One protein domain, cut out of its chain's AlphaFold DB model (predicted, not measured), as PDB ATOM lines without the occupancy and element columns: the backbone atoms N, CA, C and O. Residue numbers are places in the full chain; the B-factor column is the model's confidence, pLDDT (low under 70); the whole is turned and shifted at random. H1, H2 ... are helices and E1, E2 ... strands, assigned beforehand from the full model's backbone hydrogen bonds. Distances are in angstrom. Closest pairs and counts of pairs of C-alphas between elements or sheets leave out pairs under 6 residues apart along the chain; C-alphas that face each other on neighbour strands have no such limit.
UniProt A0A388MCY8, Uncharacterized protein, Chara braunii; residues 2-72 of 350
ATOM      1  N   LEU A   2     135.478 111.958 200.057       91.88
ATOM      2  CA  LEU A   2     134.770 113.132 199.511       91.88
ATOM      3  C   LEU A   2     133.952 112.865 198.223       91.88
ATOM      4  O   LEU A   2     132.796 113.284 198.187       91.88
ATOM      5  N   PRO A   3     134.456 112.134 197.202       95.75
ATOM      6  CA  PRO A   3     133.645 111.796 196.026       95.75
ATOM      7  C   PRO A   3     132.387 110.991 196.373       95.75
ATOM      8  O   PRO A   3     131.319 111.242 195.824       95.75
ATOM      9  N   SER A   4     132.494 110.069 197.333       96.19
ATOM     10  CA  SER A   4     131.376 109.254 197.813       96.19
ATOM     11  C   SER A   4     130.319 110.112 198.511       96.19
ATOM     12  O   SER A   4     129.141 109.991 198.197       96.19
ATOM     13  N   VAL A   5     130.735 111.032 199.390       94.50
ATOM     14  CA  VAL A   5     129.817 111.963 200.072       94.50
ATOM     15  C   VAL A   5     129.096 112.848 199.056       94.50
ATOM     16  O   VAL A   5     127.873 112.930 199.075       94.50
ATOM     17  N   ARG A   6     129.830 113.443 198.106       96.44
ATOM     18  CA  ARG A   6     129.234 114.258 197.033       96.44
ATOM     19  C   ARG A   6     128.274 113.464 196.149       96.44
ATOM     20  O   ARG A   6     127.276 114.008 195.693       96.44
ATOM     21  N   SER A   7     128.557 112.184 195.907       96.56
ATOM     22  CA  SER A   7     127.661 111.305 195.151       96.56
ATOM     23  C   SER A   7     126.353 111.045 195.899       96.56
ATOM     24  O   SER A   7     125.293 111.101 195.285       96.56
ATOM     25  N   VAL A   8     126.405 110.810 197.214       95.88
ATOM     26  CA  VAL A   8     125.196 110.658 198.041       95.88
ATOM     27  C   VAL A   8     124.388 111.953 198.048       95.88
ATOM     28  O   VAL A   8     123.193 111.915 197.774       95.88
ATOM     29  N   PHE A   9     125.040 113.096 198.269       96.06
ATOM     30  CA  PHE A   9     124.382 114.405 198.253       96.06
ATOM     31  C   PHE A   9     123.718 114.694 196.905       96.06
ATOM     32  O   PHE A   9     122.564 115.090 196.881       96.06
ATOM     33  N   ALA A  10     124.376 114.403 195.781       94.19
ATOM     34  CA  ALA A  10     123.783 114.580 194.453       94.19
ATOM     35  C   ALA A  10     122.512 113.740 194.214       94.19
ATOM     36  O   ALA A  10     121.706 114.098 193.361       94.19
ATOM     37  N   LYS A  11     122.320 112.631 194.946       95.88
ATOM     38  CA  LYS A  11     121.104 111.805 194.853       95.88
ATOM     39  C   LYS A  11     119.933 112.373 195.654       95.88
ATOM     40  O   LYS A  11     118.791 112.140 195.277       95.88
ATOM     41  N   VAL A  12     120.207 113.067 196.759       95.69
ATOM     42  CA  VAL A  12     119.170 113.572 197.681       95.69
ATOM     43  C   VAL A  12     118.901 115.072 197.519       95.69
ATOM     44  O   VAL A  12     117.790 115.529 197.763       95.69
ATOM     45  N   CYS A  13     119.891 115.840 197.071       97.06
ATOM     46  CA  CYS A  13     119.836 117.287 196.893       97.06
ATOM     47  C   CYS A  13     119.637 117.629 195.415       97.06
ATOM     48  O   CYS A  13     120.592 117.730 194.644       97.06
ATOM     49  N   ASN A  14     118.379 117.804 195.018       96.56
ATOM     50  CA  ASN A  14     117.999 118.044 193.626       96.56
ATOM     51  C   ASN A  14     118.251 119.482 193.136       96.56
ATOM     52  O   ASN A  14     118.200 119.705 191.935       96.56
ATOM     53  N   ALA A  15     118.553 120.435 194.025       97.00
ATOM     54  CA  ALA A  15     118.791 121.844 193.697       97.00
ATOM     55  C   ALA A  15     120.284 122.229 193.702       97.00
ATOM     56  O   ALA A  15     120.633 123.411 193.744       97.00
ATOM     57  N   GLY A  16     121.173 121.236 193.655       95.88
ATOM     58  CA  GLY A  16     122.618 121.420 193.532       95.88
ATOM     59  C   GLY A  16     123.404 121.136 194.811       95.88
ATOM     60  O   GLY A  16     122.858 120.814 195.866       95.88
ATOM     61  N   GLN A  17     124.729 121.246 194.695       96.31
ATOM     62  CA  GLN A  17     125.668 121.058 195.798       96.31
ATOM     63  C   GLN A  17     126.896 121.960 195.650       96.31
ATOM     64  O   GLN A  17     127.331 122.254 194.536       96.31
ATOM     65  N   GLU A  18     127.502 122.324 196.772       95.81
ATOM     66  CA  GLU A  18     128.717 123.129 196.852       95.81
ATOM     67  C   GLU A  18     129.727 122.484 197.808       95.81
ATOM     68  O   GLU A  18     129.371 121.760 198.740       95.81
ATOM     69  N   LEU A  19     131.012 122.736 197.561       97.31
ATOM     70  CA  LEU A  19     132.094 122.317 198.445       97.31
ATOM     71  C   LEU A  19     132.609 123.536 199.203       97.31
ATOM     72  O   LEU A  19     133.171 124.445 198.595       97.31
ATOM     73  N   LEU A  20     132.446 123.514 200.518       97.50
ATOM     74  CA  LEU A  20     132.981 124.504 201.437       97.50
ATOM     75  C   LEU A  20     134.285 123.982 202.049       97.50
ATOM     76  O   LEU A  20     134.343 122.860 202.552       97.50
ATOM     77  N   THR A  21     135.328 124.807 202.037       98.25
ATOM     78  CA  THR A  21     136.610 124.515 202.690       98.25
ATOM     79  C   THR A  21     136.708 125.284 204.000       98.25
ATOM     80  O   THR A  21     136.782 126.508 204.014       98.25
ATOM     81  N   TRP A  22     136.739 124.578 205.122       97.94
ATOM     82  CA  TRP A  22     137.065 125.171 206.410       97.94
ATOM     83  C   TRP A  22     138.587 125.218 206.579       97.94
ATOM     84  O   TRP A  22     139.237 124.182 206.704       97.94
ATOM     85  N   CYS A  23     139.148 126.422 206.598       97.94
ATOM     86  CA  CYS A  23     140.553 126.698 206.878       97.94
ATOM     87  C   CYS A  23     140.756 126.991 208.373       97.94
ATOM     88  O   CYS A  23     140.011 127.771 208.967       97.94
ATOM     89  N   LYS A  24     141.785 126.384 208.965       96.69
ATOM     90  CA  LYS A  24     142.071 126.362 210.405       96.69
ATOM     91  C   LYS A  24     143.357 127.148 210.712       96.69
ATOM     92  O   LYS A  24     144.437 126.550 210.710       96.69
ATOM     93  N   PRO A  25     143.290 128.473 210.943       95.75
ATOM     94  CA  PRO A  25     144.485 129.318 210.967       95.75
ATOM     95  C   PRO A  25     145.353 129.134 212.220       95.75
ATOM     96  O   PRO A  25     146.555 129.378 212.171       95.75
ATOM     97  N   ASN A  26     144.791 128.652 213.330       94.12
ATOM     98  CA  ASN A  26     145.514 128.418 214.585       94.12
ATOM     99  C   ASN A  26     146.129 127.009 214.731       94.12
ATOM    100  O   ASN A  26     146.587 126.656 215.827       94.12
ATOM    101  N   VAL A  27     146.157 126.202 213.665       92.62
ATOM    102  CA  VAL A  27     146.842 124.898 213.669       92.62
ATOM    103  C   VAL A  27     148.343 125.119 213.536       92.62
ATOM    104  O   VAL A  27     148.823 125.715 212.575       92.62
ATOM    105  N   THR A  28     149.102 124.622 214.506       91.31
ATOM    106  CA  THR A  28     150.561 124.741 214.529       91.31
ATOM    107  C   THR A  28     151.223 123.551 213.845       91.31
ATOM    108  O   THR A  28     150.744 122.423 213.953       91.31
ATOM    109  N   ASN A  29     152.356 123.790 213.182       90.94
ATOM    110  CA  ASN A  29     153.194 122.716 212.662       90.94
ATOM    111  C   ASN A  29     153.816 121.934 213.834       90.94
ATOM    112  O   ASN A  29     154.543 122.546 214.615       90.94
ATOM    113  N   PRO A  30     153.560 120.619 213.976       88.62
ATOM    114  CA  PRO A  30     154.164 119.815 215.040       88.62
ATOM    115  C   PRO A  30     155.673 119.576 214.844       88.62
ATOM    116  O   PRO A  30     156.303 118.963 215.700       88.62
ATOM    117  N   GLY A  31     156.254 120.043 213.734       89.19
ATOM    118  CA  GLY A  31     157.589 119.664 213.290       89.19
ATOM    119  C   GLY A  31     157.515 118.377 212.470       89.19
ATOM    120  O   GLY A  31     156.803 117.436 212.811       89.19
ATOM    121  N   GLY A  32     158.208 118.345 211.333       94.50
ATOM    122  CA  GLY A  32     158.228 117.191 210.434       94.50
ATOM    123  C   GLY A  32     158.211 117.580 208.954       94.50
ATOM    124  O   GLY A  32     158.038 118.751 208.620       94.50
ATOM    125  N   PRO A  33     158.381 116.600 208.049       94.75
ATOM    126  CA  PRO A  33     158.538 116.858 206.616       94.75
ATOM    127  C   PRO A  33     157.213 117.083 205.871       94.75
ATOM    128  O   PRO A  33     157.219 117.340 204.671       94.75
ATOM    129  N   ARG A  34     156.060 116.928 206.537       95.38
ATOM    130  CA  ARG A  34     154.735 117.004 205.902       95.38
ATOM    131  C   ARG A  34     154.109 118.381 206.083       95.38
ATOM    132  O   ARG A  34     154.261 119.007 207.128       95.38
ATOM    133  N   LEU A  35     153.329 118.803 205.087       95.19
ATOM    134  CA  LEU A  35     152.451 119.964 205.217       95.19
ATOM    135  C   LEU A  35     151.397 119.718 206.305       95.19
ATOM    136  O   LEU A  35     150.875 118.611 206.455       95.19
ATOM    137  N   VAL A  36     151.075 120.771 207.051       94.56
ATOM    138  CA  VAL A  36     150.081 120.733 208.125       94.56
ATOM    139  C   VAL A  36     148.681 120.602 207.532       94.56
ATOM    140  O   VAL A  36     148.301 121.368 206.649       94.56
ATOM    141  N   SER A  37     147.886 119.661 208.049       94.88
ATOM    142  CA  SER A  37     146.471 119.523 207.683       94.88
ATOM    143  C   SER A  37     145.634 120.636 208.327       94.88
ATOM    144  O   SER A  37     144.998 120.467 209.372       94.88
ATOM    145  N   ALA A  38     145.675 121.811 207.704       96.44
ATOM    146  CA  ALA A  38     144.994 123.019 208.157       96.44
ATOM    147  C   ALA A  38     143.608 123.203 207.517       96.44
ATOM    148  O   ALA A  38     143.005 124.259 207.677       96.44
ATOM    149  N   THR A  39     143.077 122.198 206.815       97.12
ATOM    150  CA  THR A  39     141.768 122.290 206.159       97.12
ATOM    151  C   THR A  39     140.874 121.091 206.448       97.12
ATOM    152  O   THR A  39     141.349 119.987 206.719       97.12
ATOM    153  N   GLU A  40     139.566 121.325 206.420       97.25
ATOM    154  CA  GLU A  40     138.506 120.316 206.390       97.25
ATOM    155  C   GLU A  40     137.460 120.711 205.343       97.25
ATOM    156  O   GLU A  40     137.365 121.874 204.957       97.25
ATOM    157  N   PHE A  41     136.680 119.743 204.865       97.00
ATOM    158  CA  PHE A  41     135.689 119.965 203.815       97.00
ATOM    159  C   PHE A  41     134.273 119.728 204.333       97.00
ATOM    160  O   PHE A  41     134.007 118.713 204.976       97.00
ATOM    161  N   CYS A  42     133.361 120.625 203.978       96.31
ATOM    162  CA  CYS A  42     131.925 120.484 204.180       96.31
ATOM    163  C   CYS A  42     131.242 120.432 202.810       96.31
ATOM    164  O   CYS A  42     131.531 121.247 201.934       96.31
ATOM    165  N   VAL A  43     130.341 119.473 202.609       97.44
ATOM    166  CA  VAL A  43     129.497 119.427 201.409       97.44
ATOM    167  C   VAL A  43     128.166 120.073 201.761       97.44
ATOM    168  O   VAL A  43     127.485 119.617 202.675       97.44
ATOM    169  N   LEU A  44     127.819 121.143 201.054       96.56
ATOM    170  CA  LEU A  44     126.528 121.808 201.169       96.56
ATOM    171  C   LEU A  44     125.623 121.250 200.077       96.56
ATOM    172  O   LEU A  44     125.993 121.264 198.905       96.56
ATOM    173  N   GLY A  45     124.464 120.732 200.458       96.75
ATOM    174  CA  GLY A  45     123.470 120.198 199.537       96.75
ATOM    175  C   GLY A  45     122.192 121.009 199.599       96.75
ATOM    176  O   GLY A  45     121.759 121.395 200.683       96.75
ATOM    177  N   TYR A  46     121.585 121.248 198.444       96.69
ATOM    178  CA  TYR A  46     120.386 122.062 198.336       96.69
ATOM    179  C   TYR A  46     119.238 121.239 197.783       96.69
ATOM    180  O   TYR A  46     119.372 120.527 196.787       96.69
ATOM    181  N   TYR A  47     118.096 121.344 198.446       95.62
ATOM    182  CA  TYR A  47     116.863 120.709 198.021       95.62
ATOM    183  C   TYR A  47     115.816 121.780 197.744       95.62
ATOM    184  O   TYR A  47     115.710 122.772 198.467       95.62
ATOM    185  N   ASN A  48     115.044 121.571 196.688       95.38
ATOM    186  CA  ASN A  48     113.880 122.376 196.372       95.38
ATOM    187  C   ASN A  48     112.847 121.506 195.657       95.38
ATOM    188  O   ASN A  48     113.205 120.667 194.836       95.38
ATOM    189  N   VAL A  49     111.561 121.736 195.904       95.06
ATOM    190  CA  VAL A  49     110.470 121.029 195.216       95.06
ATOM    191  C   VAL A  49     110.570 121.199 193.696       95.06
ATOM    192  O   VAL A  49     110.336 120.249 192.958       95.06
ATOM    193  N   THR A  50     110.991 122.375 193.224       95.56
ATOM    194  CA  THR A  50     111.174 122.656 191.789       95.56
ATOM    195  C   THR A  50     112.449 122.042 191.202       95.56
ATOM    196  O   THR A  50     112.616 122.030 189.987       95.56
ATOM    197  N   GLY A  51     113.372 121.565 192.044       95.81
ATOM    198  CA  GLY A  51     114.708 121.130 191.629       95.81
ATOM    199  C   GLY A  51     115.652 122.273 191.242       95.81
ATOM    200  O   GLY A  51     116.761 122.018 190.780       95.81
ATOM    201  N   HIS A  52     115.259 123.533 191.434       95.44
ATOM    202  CA  HIS A  52     116.099 124.681 191.106       95.44
ATOM    203  C   HIS A  52     116.729 125.319 192.345       95.44
ATOM    204  O   HIS A  52     116.147 125.366 193.431       95.44
ATOM    205  N   ARG A  53     117.950 125.826 192.157       94.56
ATOM    206  CA  ARG A  53     118.663 126.646 193.136       94.56
ATOM    207  C   ARG A  53     117.947 127.986 193.277       94.56
ATOM    208  O   ARG A  53     117.706 128.650 192.274       94.56
ATOM    209  N   GLU A  54     117.663 128.402 194.506       92.25
ATOM    210  CA  GLU A  54     116.990 129.672 194.782       92.25
ATOM    211  C   GLU A  54     117.808 130.537 195.738       92.25
ATOM    212  O   GLU A  54     118.544 130.031 196.585       92.25
ATOM    213  N   MET A  55     117.645 131.860 195.629       87.81
ATOM    214  CA  MET A  55     118.314 132.817 196.521       87.81
ATOM    215  C   MET A  55     117.913 132.609 197.987       87.81
ATOM    216  O   MET A  55     118.712 132.857 198.877       87.81
ATOM    217  N   ALA A  56     116.704 132.094 198.243       88.75
ATOM    218  CA  ALA A  56     116.208 131.803 199.587       88.75
ATOM    219  C   ALA A  56     116.963 130.662 200.300       88.75
ATOM    220  O   ALA A  56     116.786 130.469 201.501       88.75
ATOM    221  N   HIS A  57     117.815 129.904 199.596       90.88
ATOM    222  CA  HIS A  57     118.656 128.874 200.218       90.88
ATOM    223  C   HIS A  57     119.779 129.447 201.086       90.88
ATOM    224  O   HIS A  57     120.418 128.685 201.814       90.88
ATOM    225  N   TYR A  58     120.053 130.749 201.002       92.12
ATOM    226  CA  TYR A  58     121.062 131.392 201.825       92.12
ATOM    227  C   TYR A  58     120.704 132.834 202.202       92.12
ATOM    228  O   TYR A  58     119.983 133.532 201.501       92.12
ATOM    229  N   ASN A  59     121.280 133.306 203.306       93.19
ATOM    230  CA  ASN A  59     121.068 134.635 203.880       93.19
ATOM    231  C   ASN A  59     122.368 135.457 203.852       93.19
ATOM    232  O   ASN A  59     122.858 135.929 204.886       93.19
ATOM    233  N   PHE A  60     122.975 135.572 202.672       92.88
ATOM    234  CA  PHE A  60     124.106 136.470 202.454       92.88
ATOM    235  C   PHE A  60     123.589 137.877 202.138       92.88
ATOM    236  O   PHE A  60     122.751 138.058 201.256       92.88
ATOM    237  N   SER A  61     124.093 138.874 202.865       91.12
ATOM    238  CA  SER A  61     123.955 140.281 202.488       91.12
ATOM    239  C   SER A  61     124.661 140.517 201.146       91.12
ATOM    240  O   SER A  61     125.678 139.869 200.891       91.12
ATOM    241  N   PRO A  62     124.225 141.482 200.314       90.62
ATOM    242  CA  PRO A  62     124.945 141.868 199.095       90.62
ATOM    243  C   PRO A  62     126.418 142.246 199.317       90.62
ATOM    244  O   PRO A  62     127.215 142.210 198.386       90.62
ATOM    245  N   THR A  63     126.778 142.626 200.544       93.31
ATOM    246  CA  THR A  63     128.144 142.989 200.942       93.31
ATOM    247  C   THR A  63     128.945 141.824 201.516       93.31
ATOM    248  O   THR A  63     130.133 141.986 201.791       93.31
ATOM    249  N   ASP A  64     128.311 140.679 201.770       92.19
ATOM    250  CA  ASP A  64     129.003 139.550 202.372       92.19
ATOM    251  C   ASP A  64     129.906 138.860 201.343       92.19
ATOM    252  O   ASP A  64     129.477 138.574 200.222       92.19
ATOM    253  N   PRO A  65     131.145 138.507 201.717       89.94
ATOM    254  CA  PRO A  65     131.989 137.695 200.860       89.94
ATOM    255  C   PRO A  65     131.454 136.256 200.783       89.94
ATOM    256  O   PRO A  65     131.536 135.481 201.740       89.94
ATOM    257  N   CYS A  66     130.953 135.870 199.610       90.50
ATOM    258  CA  CYS A  66     130.468 134.518 199.313       90.50
ATOM    259  C   CYS A  66     131.609 133.588 198.863       90.50
ATOM    260  O   CYS A  66     131.589 133.031 197.765       90.50
ATOM    261  N   HIS A  67     132.644 133.440 199.692       94.31
ATOM    262  CA  HIS A  67     133.738 132.514 199.404       94.31
ATOM    263  C   HIS A  67     133.372 131.078 199.786       94.31
ATOM    264  O   HIS A  67     132.832 130.814 200.862       94.31
ATOM    265  N   ASN A  68     133.770 130.132 198.934       94.31
ATOM    266  CA  ASN A  68     133.682 128.695 199.200       94.31
ATOM    267  C   ASN A  68     134.789 128.190 200.146       94.31
ATOM    268  O   ASN A  68     134.994 126.984 200.288       94.31
ATOM    269  N   PHE A  69     135.508 129.101 200.799       96.81
ATOM    270  CA  PHE A  69     136.392 128.811 201.912       96.81
ATOM    271  C   PHE A  69     136.105 129.785 203.051       96.81
ATOM    272  O   PHE A  69     135.765 130.942 202.813       96.81
ATOM    273  N   GLN A  70     136.235 129.316 204.287       97.25
ATOM    274  CA  GLN A  70     135.995 130.119 205.483       97.25
ATOM    275  C   GLN A  70     137.063 129.828 206.529       97.25
ATOM    276  O   GLN A  70     137.500 128.686 206.684       97.25
ATOM    277  N   LEU A  71     137.496 130.868 207.237       97.31
ATOM    278  CA  LEU A  71     138.539 130.771 208.248       97.31
ATOM    279  C   LEU A  71     137.888 130.724 209.626       97.31
ATOM    280  O   LEU A  71     137.295 131.705 210.066       97.31
ATOM    281  N   PHE A  72     138.040 129.600 210.320       96.06
ATOM    282  CA  PHE A  72     137.642 129.486 211.719       96.06
ATOM    283  C   PHE A  72     138.717 128.749 212.501       96.06
ATOM    284  O   PHE A  72     139.234 127.722 212.059       96.06
TER     285      PHE A  72
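Overview. This is residues 2 to 72 of the 350 residues of an uncharacterized protein of Chara braunii (UniProt A0A388MCY8). This domain has little regular structure: a long, thin hairpin of E1 and E2, with helix H1 over E2 and short E3 beside E1, while residues 30 to 35 and 59 to 66 stick out. The 71 printed residues, 28 in named elements, run H1, E1, E2, E3; the class is mixed, as is the sheet, E2 E1 E3. It is loose, radius of gyration of the C-alphas 15.9 A, and only just flat, 51 by 34 by 10 A.

Along the chain. Find C-alpha 2 at (134.770, 113.132, 199.511); H1 runs to residue 12, 15.7 A. Then come E1, residues 17 to 23, 19.4 A; E2, 39 to 45, 19.6 A; and E3, 69 to 71, 7.0 A, ending at (138.539, 130.771, 208.248).

Arrangement. Hairpin E1 and E2 is antiparallel, 157 degrees; look at N 20 and O 42, 2.8 A. E3 is parallel to E1, 30 degrees; see N 23 and O 70, 2.8 A. H1 is on the sheet, two layers, helix over strands, at a height of 8.8 A, along E2 at 8 degrees on the local plane; their closest C-alphas are Phe 9 and Gly 45, 6.0 A. In H1 every O i to N i+4 pair is within hydrogen-bond range.

Size, cuts and confidence. C-alphas 31 and 50 are farthest apart, 51.2 A. Links E1 to E2 and E2 to E3 are long. The printed part has no cut; no printed residue is under pLDDT 70.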